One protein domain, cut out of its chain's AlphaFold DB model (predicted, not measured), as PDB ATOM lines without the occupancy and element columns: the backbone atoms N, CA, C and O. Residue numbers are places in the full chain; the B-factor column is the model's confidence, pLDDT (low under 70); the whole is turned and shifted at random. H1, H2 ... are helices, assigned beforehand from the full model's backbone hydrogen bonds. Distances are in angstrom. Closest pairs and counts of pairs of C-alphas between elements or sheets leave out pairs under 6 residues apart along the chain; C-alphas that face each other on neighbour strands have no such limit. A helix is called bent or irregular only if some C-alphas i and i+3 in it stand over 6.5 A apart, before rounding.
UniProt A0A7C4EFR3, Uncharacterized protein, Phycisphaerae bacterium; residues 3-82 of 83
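Overview. This is residues 3 to 82 of the 83 residues of an uncharacterized protein of Phycisphaerae bacterium (UniProt A0A7C4EFR3). A long, kinked helix, H1, runs along much of an elongated body, and H5 crosses it near the middle while H3 packs across its first half. The small helix H2 makes one end of the body, where the chain turns back from H1 toward H3, and H4 makes the other end, running beside H5 in the opposite direction with few contacts; residues 23 to 28, of which 26 to 28 belong to H2, stick out at the H2 end. The printed part has 80 residues with five named helices, in the order H1, H2, H3, H4, H5, and no named strand. The class is all helix. The whole is compact, with a radius of gyration of the C-alphas of 13.0 A, and its C-alphas span 42 by 21 by 20 A.

Along the chain. H1 takes residues 3 to 24, the longest helix with 22 residues, and measures 30.8 A from first to last C-alpha; it begins with the C-alpha of Thr 3 at (213.189, 194.159, 140.215). It has a kink of 45 degrees near residue 17 and is irregular, but only just: C-alphas 16 and 19 are 7.0 A apart. H2 is short, residues 26 to 31, with 8.9 A from first to last C-alpha. H3 takes residues 34 to 46 and H4 residues 49 to 61, each 18.0 A from first to last C-alpha. The C-alpha of Asp 49, where H4 begins, is at (216.744, 209.895, 136.278). H5 takes residues 65 to 80, is 22.3 A long, and ends with the C-alpha of Leu 80 at (198.141, 207.452, 132.552).

Arrangement. H1 is the hub and touches H2, H3 and H5. H1 and H2 only just touch, with 3 pairs of C-alphas within 8 A, and only at the corner by their link; the closest C-alphas are those of Ala 22 and Ala 29, 5.1 A apart. H1 touches H3 with its residues 6 to 14 alone, and H3 touches H1 with residues 38 to 42 alone; the closest C-alphas, those of Glu 11 and Val 38, are 6.2 A apart. These two helices stand at a steep tilt of 60 degrees and run opposite ways. H1 touches H5 with 16 pairs of C-alphas within 8 A, the closest being those of Ala 13 and Gln 73, 4.8 A apart. Their lines stand at a steep tilt of 48 degrees, and they run the same way. H3 and H5 are close but not clearly touching; their closest C-alphas, of Ala 41 and Val 76, are 7.0 A apart. H4 touches no helix but is near H5, at a shallow tilt of 10 degrees, opposite ways, with the C-alphas of Ala 58 and Leu 68 closest at 7.4 A. H3 and H4 are close but not clearly touching and about perpendicular at 78 degrees, with the C-alphas of Leu 45 and Tyr 51 closest at 6.2 A. H1 and H4 are apart, and so are H2 and H3. In H2, H3, H4 and H5 every O i to N i+4 pair is within hydrogen-bond range; in H1 it is 16 of 18.

Size, cuts and confidence. The outline is only just a rod, and the two C-alphas farthest apart, those of Arg 27 and Ala 60, are 42.5 A apart. The links H1 to H2, H2 to H3, H3 to H4 and H4 to H5 are tight. The printed part has no cut. Its mean pLDDT is 78.8, and it is under 70 at residues 3 to 4 and 57 to 66.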
ATOM      1  N   THR A   3     214.201 193.916 141.258       51.16
ATOM      2  CA  THR A   3     213.189 194.159 140.215       51.16
ATOM      3  C   THR A   3     211.792 193.638 140.560       51.16
ATOM      4  O   THR A   3     210.805 194.221 140.119       51.16
ATOM      5  N   THR A   4     211.681 192.584 141.376       54.81
ATOM      6  CA  THR A   4     210.382 192.000 141.762       54.81
ATOM      7  C   THR A   4     209.547 192.964 142.603       54.81
ATOM      8  O   THR A   4     208.340 193.053 142.421       54.81
ATOM      9  N   ASN A   5     210.195 193.748 143.470       71.75
ATOM     10  CA  ASN A   5     209.509 194.707 144.329       71.75
ATOM     11  C   ASN A   5     208.937 195.880 143.510       71.75
ATOM     12  O   ASN A   5     207.795 196.280 143.716       71.75
ATOM     13  N   LEU A   6     209.682 196.368 142.508       73.94
ATOM     14  CA  LEU A   6     209.226 197.453 141.636       73.94
ATOM     15  C   LEU A   6     207.961 197.083 140.854       73.94
ATOM     16  O   LEU A   6     207.010 197.860 140.838       73.94
ATOM     17  N   ARG A   7     207.932 195.891 140.245       81.75
ATOM     18  CA  ARG A   7     206.763 195.421 139.489       81.75
ATOM     19  C   ARG A   7     205.505 195.415 140.351       81.75
ATOM     20  O   ARG A   7     204.513 196.024 139.968       81.75
ATOM     21  N   GLU A   8     205.567 194.802 141.532       82.12
ATOM     22  CA  GLU A   8     204.425 194.741 142.455       82.12
ATOM     23  C   GLU A   8     203.949 196.136 142.885       82.12
ATOM     24  O   GLU A   8     202.748 196.377 143.033       82.12
ATOM     25  N   HIS A   9     204.876 197.077 143.081       80.88
ATOM     26  CA  HIS A   9     204.521 198.449 143.422       80.88
ATOM     27  C   HIS A   9     203.861 199.195 142.256       80.88
ATOM     28  O   HIS A   9     202.875 199.900 142.483       80.88
ATOM     29  N   VAL A  10     204.348 199.018 141.026       83.62
ATOM     30  CA  VAL A  10     203.745 199.606 139.818       83.62
ATOM     31  C   VAL A  10     202.368 199.003 139.554       83.62
ATOM     32  O   VAL A  10     201.417 199.742 139.316       83.62
ATOM     33  N   GLU A  11     202.217 197.684 139.674       88.12
ATOM     34  CA  GLU A  11     200.925 197.000 139.546       88.12
ATOM     35  C   GLU A  11     199.907 197.530 140.553       88.12
ATOM     36  O   GLU A  11     198.765 197.823 140.192       88.12
ATOM     37  N   ARG A  12     200.321 197.715 141.812       86.88
ATOM     38  CA  ARG A  12     199.456 198.273 142.854       86.88
ATOM     39  C   ARG A  12     199.074 199.722 142.560       86.88
ATOM     40  O   ARG A  12     197.907 200.072 142.709       86.88
ATOM     41  N   ALA A  13     200.023 200.547 142.123       86.94
ATOM     42  CA  ALA A  13     199.763 201.932 141.741       86.94
ATOM     43  C   ALA A  13     198.785 202.020 140.556       86.94
ATOM     44  O   ALA A  13     197.799 202.753 140.627       86.94
ATOM     45  N   ILE A  14     198.991 201.210 139.513       88.12
ATOM     46  CA  ILE A  14     198.081 201.125 138.364       88.12
ATOM     47  C   ILE A  14     196.703 200.659 138.822       88.12
ATOM     48  O   ILE A  14     195.710 201.268 138.445       88.12
ATOM     49  N   ALA A  15     196.609 199.631 139.667       89.44
ATOM     50  CA  ALA A  15     195.328 199.128 140.155       89.44
ATOM     51  C   ALA A  15     194.518 200.185 140.929       89.44
ATOM     52  O   ALA A  15     193.290 200.186 140.840       89.44
ATOM     53  N   VAL A  16     195.187 201.087 141.657       88.81
ATOM     54  CA  VAL A  16     194.542 202.195 142.379       88.81
ATOM     55  C   VAL A  16     194.032 203.275 141.424       88.81
ATOM     56  O   VAL A  16     192.915 203.759 141.593       88.81
ATOM     57  N   GLU A  17     194.812 203.638 140.405       86.88
ATOM     58  CA  GLU A  17     194.456 204.718 139.472       86.88
ATOM     59  C   GLU A  17     193.535 204.251 138.327       86.88
ATOM     60  O   GLU A  17     192.774 205.042 137.759       86.88
ATOM     61  N   TRP A  18     193.527 202.951 138.019       87.44
ATOM     62  CA  TRP A  18     192.779 202.365 136.906       87.44
ATOM     63  C   TRP A  18     191.273 202.658 136.916       87.44
ATOM     64  O   TRP A  18     190.738 202.974 135.856       87.44
ATOM     65  N   PRO A  19     190.539 202.594 138.046       89.69
ATOM     66  CA  PRO A  19     189.108 202.896 138.054       89.69
ATOM     67  C   PRO A  19     188.788 204.344 137.657       89.69
ATOM     68  O   PRO A  19     187.723 204.603 137.096       89.69
ATOM     69  N   ALA A  20     189.681 205.292 137.958       88.69
ATOM     70  CA  ALA A  20     189.527 206.677 137.523       88.69
ATOM     71  C   ALA A  20     189.788 206.801 136.020       88.69
ATOM     72  O   ALA A  20     188.922 207.287 135.294       88.69
ATOM     73  N   PHE A  21     190.902 206.238 135.553       85.62
ATOM     74  CA  PHE A  21     191.257 206.205 134.137       85.62
ATOM     75  C   PHE A  21     190.188 205.519 133.274       85.62
ATOM     76  O   PHE A  21     189.764 206.066 132.265       85.62
ATOM     77  N   ALA A  22     189.672 204.361 133.688       88.12
ATOM     78  CA  ALA A  22     188.650 203.625 132.945       88.12
ATOM     79  C   ALA A  22     187.306 204.361 132.871       88.12
ATOM     80  O   ALA A  22     186.550 204.184 131.920       88.12
ATOM     81  N   ARG A  23     187.001 205.202 133.863       89.88
ATOM     82  CA  ARG A  23     185.805 206.048 133.851       89.88
ATOM     83  C   ARG A  23     185.962 207.237 132.904       89.88
ATOM     84  O   ARG A  23     184.985 207.627 132.273       89.88
ATOM     85  N   GLU A  24     187.162 207.796 132.806       88.62
ATOM     86  CA  GLU A  24     187.477 208.913 131.907       88.62
ATOM     87  C   GLU A  24     187.684 208.439 130.456       88.62
ATOM     88  O   GLU A  24     187.227 209.091 129.517       88.62
ATOM     89  N   HIS A  25     188.272 207.253 130.270       84.69
ATOM     90  CA  HIS A  25     188.645 206.680 128.977       84.69
ATOM     91  C   HIS A  25     188.180 205.214 128.825       84.69
ATOM     92  O   HIS A  25     189.004 204.305 128.686       84.69
ATOM     93  N   PRO A  26     186.861 204.941 128.785       86.69
ATOM     94  CA  PRO A  26     186.327 203.573 128.811       86.69
ATOM     95  C   PRO A  26     186.776 202.714 127.623       86.69
ATOM     96  O   PRO A  26     187.173 201.568 127.801       86.69
ATOM     97  N   ARG A  27     186.800 203.282 126.410       87.75
ATOM     98  CA  ARG A  27     187.236 202.558 125.201       87.75
ATOM     99  C   ARG A  27     188.727 202.229 125.211       87.75
ATOM    100  O   ARG A  27     189.134 201.213 124.662       87.75
ATOM    101  N   LEU A  28     189.537 203.100 125.812       83.69
ATOM    102  CA  LEU A  28     190.981 202.907 125.905       83.69
ATOM    103  C   LEU A  28     191.308 201.862 126.977       83.69
ATOM    104  O   LEU A  28     192.120 200.975 126.742       83.69
ATOM    105  N   ALA A  29     190.604 201.897 128.109       85.88
ATOM    106  CA  ALA A  29     190.731 200.890 129.156       85.88
ATOM    107  C   ALA A  29     190.322 199.477 128.698       85.88
ATOM    108  O   ALA A  29     190.882 198.502 129.189       85.88
ATOM    109  N   GLU A  30     189.383 199.343 127.758       86.25
ATOM    110  CA  GLU A  30     189.040 198.047 127.147       86.25
ATOM    111  C   GLU A  30     190.107 197.536 126.166       86.25
ATOM    112  O   GLU A  30     190.259 196.327 126.001       86.25
ATOM    113  N   ALA A  31     190.841 198.442 125.517       85.06
ATOM    114  CA  ALA A  31     191.839 198.104 124.503       85.06
ATOM    115  C   ALA A  31     193.254 197.885 125.071       85.06
ATOM    116  O   ALA A  31     194.082 197.250 124.420       85.06
ATOM    117  N   ILE A  32     193.551 198.421 126.259       85.88
ATOM    118  CA  ILE A  32     194.870 198.328 126.892       85.88
ATOM    119  C   ILE A  32     195.021 197.005 127.653       85.88
ATOM    120  O   ILE A  32     194.265 196.706 128.579       85.88
ATOM    121  N   ASP A  33     196.081 196.261 127.334       86.31
ATOM    122  CA  ASP A  33     196.556 195.161 128.172       86.31
ATOM    123  C   ASP A  33     197.287 195.727 129.400       86.31
ATOM    124  O   ASP A  33     198.315 196.401 129.283       86.31
ATOM    125  N   ARG A  34     196.762 195.447 130.598       79.00
ATOM    126  CA  ARG A  34     197.351 195.930 131.858       79.00
ATOM    127  C   ARG A  34     198.768 195.412 132.095       79.00
ATOM    128  O   ARG A  34     199.550 196.106 132.733       79.00
ATOM    129  N   THR A  35     199.109 194.229 131.597       82.44
ATOM    130  CA  THR A  35     200.456 193.660 131.724       82.44
ATOM    131  C   THR A  35     201.443 194.461 130.890       82.44
ATOM    132  O   THR A  35     202.489 194.865 131.391       82.44
ATOM    133  N   LEU A  36     201.075 194.768 129.642       83.12
ATOM    134  CA  LEU A  36     201.892 195.603 128.759       83.12
ATOM    135  C   LEU A  36     202.057 197.017 129.329       83.12
ATOM    136  O   LEU A  36     203.138 197.597 129.258       83.12
ATOM    137  N   LEU A  37     201.002 197.546 129.947       85.00
ATOM    138  CA  LEU A  37     201.019 198.844 130.608       85.00
ATOM    139  C   LEU A  37     201.981 198.883 131.800       85.00
ATOM    140  O   LEU A  37     202.738 199.837 131.946       85.00
ATOM    141  N   VAL A  38     201.970 197.843 132.640       86.38
ATOM    142  CA  VAL A  38     202.919 197.687 133.753       86.38
ATOM    143  C   VAL A  38     204.347 197.652 133.221       86.38
ATOM    144  O   VAL A  38     205.213 198.332 133.761       86.38
ATOM    145  N   GLU A  39     204.601 196.904 132.148       85.19
ATOM    146  CA  GLU A  39     205.938 196.803 131.562       85.19
ATOM    147  C   GLU A  39     206.418 198.121 130.953       85.19
ATOM    148  O   GLU A  39     207.556 198.517 131.196       85.19
ATOM    149  N   GLN A  40     205.552 198.845 130.237       85.44
ATOM    150  CA  GLN A  40     205.876 200.178 129.726       85.44
ATOM    151  C   GLN A  40     206.104 201.192 130.846       85.44
ATOM    152  O   GLN A  40     207.068 201.952 130.782       85.44
ATOM    153  N   ALA A  41     205.267 201.190 131.885       84.38
ATOM    154  CA  ALA A  41     205.447 202.063 133.038       84.38
ATOM    155  C   ALA A  41     206.765 201.753 133.760       84.38
ATOM    156  O   ALA A  41     207.510 202.668 134.093       84.38
ATOM    157  N   MET A  42     207.102 200.473 133.947       84.94
ATOM    158  CA  MET A  42     208.386 200.062 134.520       84.94
ATOM    159  C   MET A  42     209.577 200.489 133.660       84.94
ATOM    160  O   MET A  42     210.567 200.954 134.214       84.94
ATOM    161  N   ALA A  43     209.495 200.339 132.335       83.75
ATOM    162  CA  ALA A  43     210.555 200.766 131.424       83.75
ATOM    163  C   ALA A  43     210.739 202.290 131.472       83.75
ATOM    164  O   ALA A  43     211.850 202.769 131.662       83.75
ATOM    165  N   SER A  44     209.635 203.040 131.420       82.31
ATOM    166  CA  SER A  44     209.660 204.499 131.526       82.31
ATOM    167  C   SER A  44     210.215 204.980 132.866       82.31
ATOM    168  O   SER A  44     210.893 205.996 132.893       82.31
ATOM    169  N   LEU A  45     209.926 204.278 133.965       76.94
ATOM    170  CA  LEU A  45     210.464 204.584 135.294       76.94
ATOM    171  C   LEU A  45     211.951 204.233 135.407       76.94
ATOM    172  O   LEU A  45     212.691 204.934 136.085       76.94
ATOM    173  N   ALA A  46     212.394 203.148 134.770       76.06
ATOM    174  CA  ALA A  46     213.798 202.748 134.772       76.06
ATOM    175  C   ALA A  46     214.690 203.736 134.003       76.06
ATOM    176  O   ALA A  46     215.841 203.923 134.386       76.06
ATOM    177  N   ASP A  47     214.139 204.372 132.966       75.06
ATOM    178  CA  ASP A  47     214.809 205.409 132.176       75.06
ATOM    179  C   ASP A  47     214.667 206.822 132.785       75.06
ATOM    180  O   ASP A  47     215.218 207.783 132.247       75.06
ATOM    181  N   ASP A  48     213.934 206.977 133.896       75.44
ATOM    182  CA  ASP A  48     213.715 208.263 134.560       75.44
ATOM    183  C   ASP A  48     214.783 208.523 135.639       75.44
ATOM    184  O   ASP A  48     214.790 207.920 136.720       75.44
ATOM    185  N   ASP A  49     215.684 209.468 135.359       72.75
ATOM    186  CA  ASP A  49     216.744 209.895 136.278       72.75
ATOM    187  C   ASP A  49     216.194 210.417 137.625       72.75
ATOM    188  O   ASP A  49     216.848 210.270 138.665       72.75
ATOM    189  N   GLU A  50     214.989 211.006 137.652       71.25
ATOM    190  CA  GLU A  50     214.336 211.451 138.889       71.25
ATOM    191  C   GLU A  50     213.925 210.247 139.739       71.25
ATOM    192  O   GLU A  50     214.123 210.261 140.959       71.25
ATOM    193  N   TYR A  51     213.412 209.187 139.109       72.88
ATOM    194  CA  TYR A  51     213.061 207.943 139.790       72.88
ATOM    195  C   TYR A  51     214.301 207.253 140.369       72.88
ATOM    196  O   TYR A  51     214.304 206.892 141.550       72.88
ATOM    197  N   VAL A  52     215.377 207.133 139.586       73.56
ATOM    198  CA  VAL A  52     216.644 206.542 140.047       73.56
ATOM    199  C   VAL A  52     217.205 207.334 141.230       73.56
ATOM    200  O   VAL A  52     217.492 206.760 142.285       73.56
ATOM    201  N   ALA A  53     217.261 208.664 141.126       73.88
ATOM    202  CA  ALA A  53     217.744 209.516 142.209       73.88
ATOM    203  C   ALA A  53     216.830 209.477 143.450       73.88
ATOM    204  O   ALA A  53     217.309 209.560 144.585       73.88
ATOM    205  N   ALA A  54     215.511 209.363 143.275       70.06
ATOM    206  CA  ALA A  54     214.567 209.218 144.382       70.06
ATOM    207  C   ALA A  54     214.727 207.869 145.097       70.06
ATOM    208  O   ALA A  54     214.706 207.832 146.327       70.06
ATOM    209  N   MET A  55     214.954 206.787 144.348       70.12
ATOM    210  CA  MET A  55     215.228 205.455 144.888       70.12
ATOM    211  C   MET A  55     216.540 205.404 145.670       70.12
ATOM    212  O   MET A  55     216.567 204.866 146.776       70.12
ATOM    213  N   GLU A  56     217.612 205.999 145.143       72.56
ATOM    214  CA  GLU A  56     218.898 206.080 145.841       72.56
ATOM    215  C   GLU A  56     218.790 206.891 147.135       72.56
ATOM    216  O   GLU A  56     219.285 206.463 148.180       72.56
ATOM    217  N   ARG A  57     218.074 208.025 147.110       67.69
ATOM    218  CA  ARG A  57     217.801 208.807 148.326       67.69
ATOM    219  C   ARG A  57     216.941 208.035 149.320       67.69
ATOM    220  O   ARG A  57     217.211 208.100 150.515       67.69
ATOM    221  N   ALA A  58     215.934 207.301 148.853       66.62
ATOM    222  CA  ALA A  58     215.081 206.494 149.715       66.62
ATOM    223  C   ALA A  58     215.859 205.355 150.390       66.62
ATOM    224  O   ALA A  58     215.714 205.150 151.596       66.62
ATOM    225  N   ALA A  59     216.737 204.680 149.643       66.62
ATOM    226  CA  ALA A  59     217.627 203.649 150.165       66.62
ATOM    227  C   ALA A  59     218.642 204.219 151.171       66.62
ATOM    228  O   ALA A  59     218.845 203.634 152.234       66.62
ATOM    229  N   ALA A  60     219.236 205.381 150.876       64.44
ATOM    230  CA  ALA A  60     220.208 206.039 151.750       64.44
ATOM    231  C   ALA A  60     219.585 206.600 153.039       64.44
ATOM    232  O   ALA A  60     220.230 206.614 154.085       64.44
ATOM    233  N   ALA A  61     218.334 207.055 152.975       65.75
ATOM    234  CA  ALA A  61     217.614 207.621 154.111       65.75
ATOM    235  C   ALA A  61     216.834 206.575 154.931       65.75
ATOM    236  O   ALA A  61     216.233 206.932 155.942       65.75
ATOM    237  N   GLY A  62     216.810 205.303 154.506       58.06
ATOM    238  CA  GLY A  62     215.970 204.272 155.125       58.06
ATOM    239  C   GLY A  62     214.482 204.643 155.102       58.06
ATOM    240  O   GLY A  62     213.742 204.300 156.025       58.06
ATOM    241  N   LEU A  63     214.059 205.413 154.092       59.91
ATOM    242  CA  LEU A  63     212.701 205.935 153.998       59.91
ATOM    243  C   LEU A  63     211.710 204.782 153.819       59.91
ATOM    244  O   LEU A  63     211.910 203.884 153.002       59.91
ATOM    245  N   ALA A  64     210.640 204.820 154.615       59.19
ATOM    246  CA  ALA A  64     209.632 203.774 154.675       59.19
ATOM    247  C   ALA A  64     208.991 203.535 153.298       59.19
ATOM    248  O   ALA A  64     208.794 204.469 152.512       59.19
ATOM    249  N   ALA A  65     208.612 202.282 153.035       61.12
ATOM    250  CA  ALA A  65     207.961 201.835 151.798       61.12
ATOM    251  C   ALA A  65     206.744 202.693 151.381       61.12
ATOM    252  O   ALA A  65     206.400 202.753 150.203       61.12
ATOM    253  N   GLU A  66     206.120 203.394 152.330       66.19
ATOM    254  CA  GLU A  66     205.010 204.326 152.110       66.19
ATOM    255  C   GLU A  66     205.398 205.525 151.232       66.19
ATOM    256  O   GLU A  66     204.695 205.828 150.270       66.19
ATOM    257  N   THR A  67     206.545 206.162 151.484       70.94
ATOM    258  CA  THR A  67     207.032 207.303 150.680       70.94
ATOM    259  C   THR A  67     207.274 206.914 149.221       70.94
ATOM    260  O   THR A  67     206.985 207.673 148.295       70.94
ATOM    261  N   LEU A  68     207.778 205.699 149.023       71.62
ATOM    262  CA  LEU A  68     208.087 205.120 147.722       71.62
ATOM    263  C   LEU A  68     206.802 204.773 146.956       71.62
ATOM    264  O   LEU A  68     206.688 205.049 145.762       71.62
ATOM    265  N   ALA A  69     205.797 204.249 147.665       73.94
ATOM    266  CA  ALA A  69     204.473 203.988 147.113       73.94
ATOM    267  C   ALA A  69     203.771 205.278 146.659       73.94
ATOM    268  O   ALA A  69     203.207 205.300 145.567       73.94
ATOM    269  N   SER A  70     203.845 206.362 147.440       77.31
ATOM    270  CA  SER A  70     203.268 207.656 147.044       77.31
ATOM    271  C   SER A  70     203.940 208.243 145.797       77.31
ATOM    272  O   SER A  70     203.254 208.773 144.923       77.31
ATOM    273  N   LEU A  71     205.267 208.116 145.683       79.56
ATOM    274  CA  LEU A  71     206.018 208.526 144.492       79.56
ATOM    275  C   LEU A  71     205.593 207.737 143.251       79.56
ATOM    276  O   LEU A  71     205.277 208.334 142.222       79.56
ATOM    277  N   LEU A  72     205.529 206.410 143.362       78.75
ATOM    278  CA  LEU A  72     205.109 205.541 142.262       78.75
ATOM    279  C   LEU A  72     203.659 205.801 141.847       78.75
ATOM    280  O   LEU A  72     203.373 205.850 140.655       78.75
ATOM    281  N   GLN A  73     202.756 206.039 142.798       82.94
ATOM    282  CA  GLN A  73     201.372 206.391 142.491       82.94
ATOM    283  C   GLN A  73     201.273 207.714 141.720       82.94
ATOM    284  O   GLN A  73     200.529 207.801 140.743       82.94
ATOM    285  N   ARG A  74     202.060 208.728 142.108       84.62
ATOM    286  CA  ARG A  74     202.137 210.001 141.378       84.62
ATOM    287  C   ARG A  74     202.632 209.795 139.945       84.62
ATOM    288  O   ARG A  74     201.992 210.276 139.015       84.62
ATOM    289  N   LEU A  75     203.732 209.062 139.771       82.75
ATOM    290  CA  LEU A  75     204.337 208.824 138.456       82.75
ATOM    291  C   LEU A  75     203.414 208.013 137.540       82.75
ATOM    292  O   LEU A  75     203.237 208.361 136.378       82.75
ATOM    293  N   VAL A  76     202.753 206.980 138.070       83.19
ATOM    294  CA  VAL A  76     201.766 206.197 137.314       83.19
ATOM    295  C   VAL A  76     200.583 207.058 136.883       83.19
ATOM    296  O   VAL A  76     200.134 206.946 135.745       83.19
ATOM    297  N   ARG A  77     200.085 207.945 137.749       84.62
ATOM    298  CA  ARG A  77     199.018 208.880 137.376       84.62
ATOM    299  C   ARG A  77     199.447 209.814 136.244       84.62
ATOM    300  O   ARG A  77     198.670 210.018 135.318       84.62
ATOM    301  N   GLU A  78     200.654 210.373 136.309       84.94
ATOM    302  CA  GLU A  78     201.191 211.211 135.227       84.94
ATOM    303  C   GLU A  78     201.393 210.436 133.925       84.94
ATOM    304  O   GLU A  78     201.191 210.976 132.843       84.94
ATOM    305  N   PHE A  79     201.779 209.166 134.012       82.19
ATOM    306  CA  PHE A  79     201.886 208.306 132.844       82.19
ATOM    307  C   PHE A  79     200.511 208.050 132.214       82.19
ATOM    308  O   PHE A  79     200.341 208.249 131.015       82.19
ATOM    309  N   LEU A  80     199.508 207.688 133.023       82.12
ATOM    310  CA  LEU A  80     198.141 207.452 132.552       82.12
ATOM    311  C   LEU A  80     197.495 208.703 131.945       82.12
ATOM    312  O   LEU A  80     196.711 208.573 131.015       82.12
ATOM    313  N   SER A  81     197.819 209.901 132.439       81.19
ATOM    314  CA  SER A  81     197.296 211.152 131.874       81.19
ATOM    315  C   SER A  81     197.958 211.569 130.556       81.19
ATOM    316  O   SER A  81     197.468 212.488 129.899       81.19
ATOM    317  N   ARG A  82     199.071 210.930 130.176       79.06
ATOM    318  CA  ARG A  82     199.789 211.166 128.912       79.06
ATOM    319  C   ARG A  82     199.405 210.182 127.799       79.06
ATOM    320  O   ARG A  82     199.853 210.388 126.671       79.06
TER     321      ARG A  82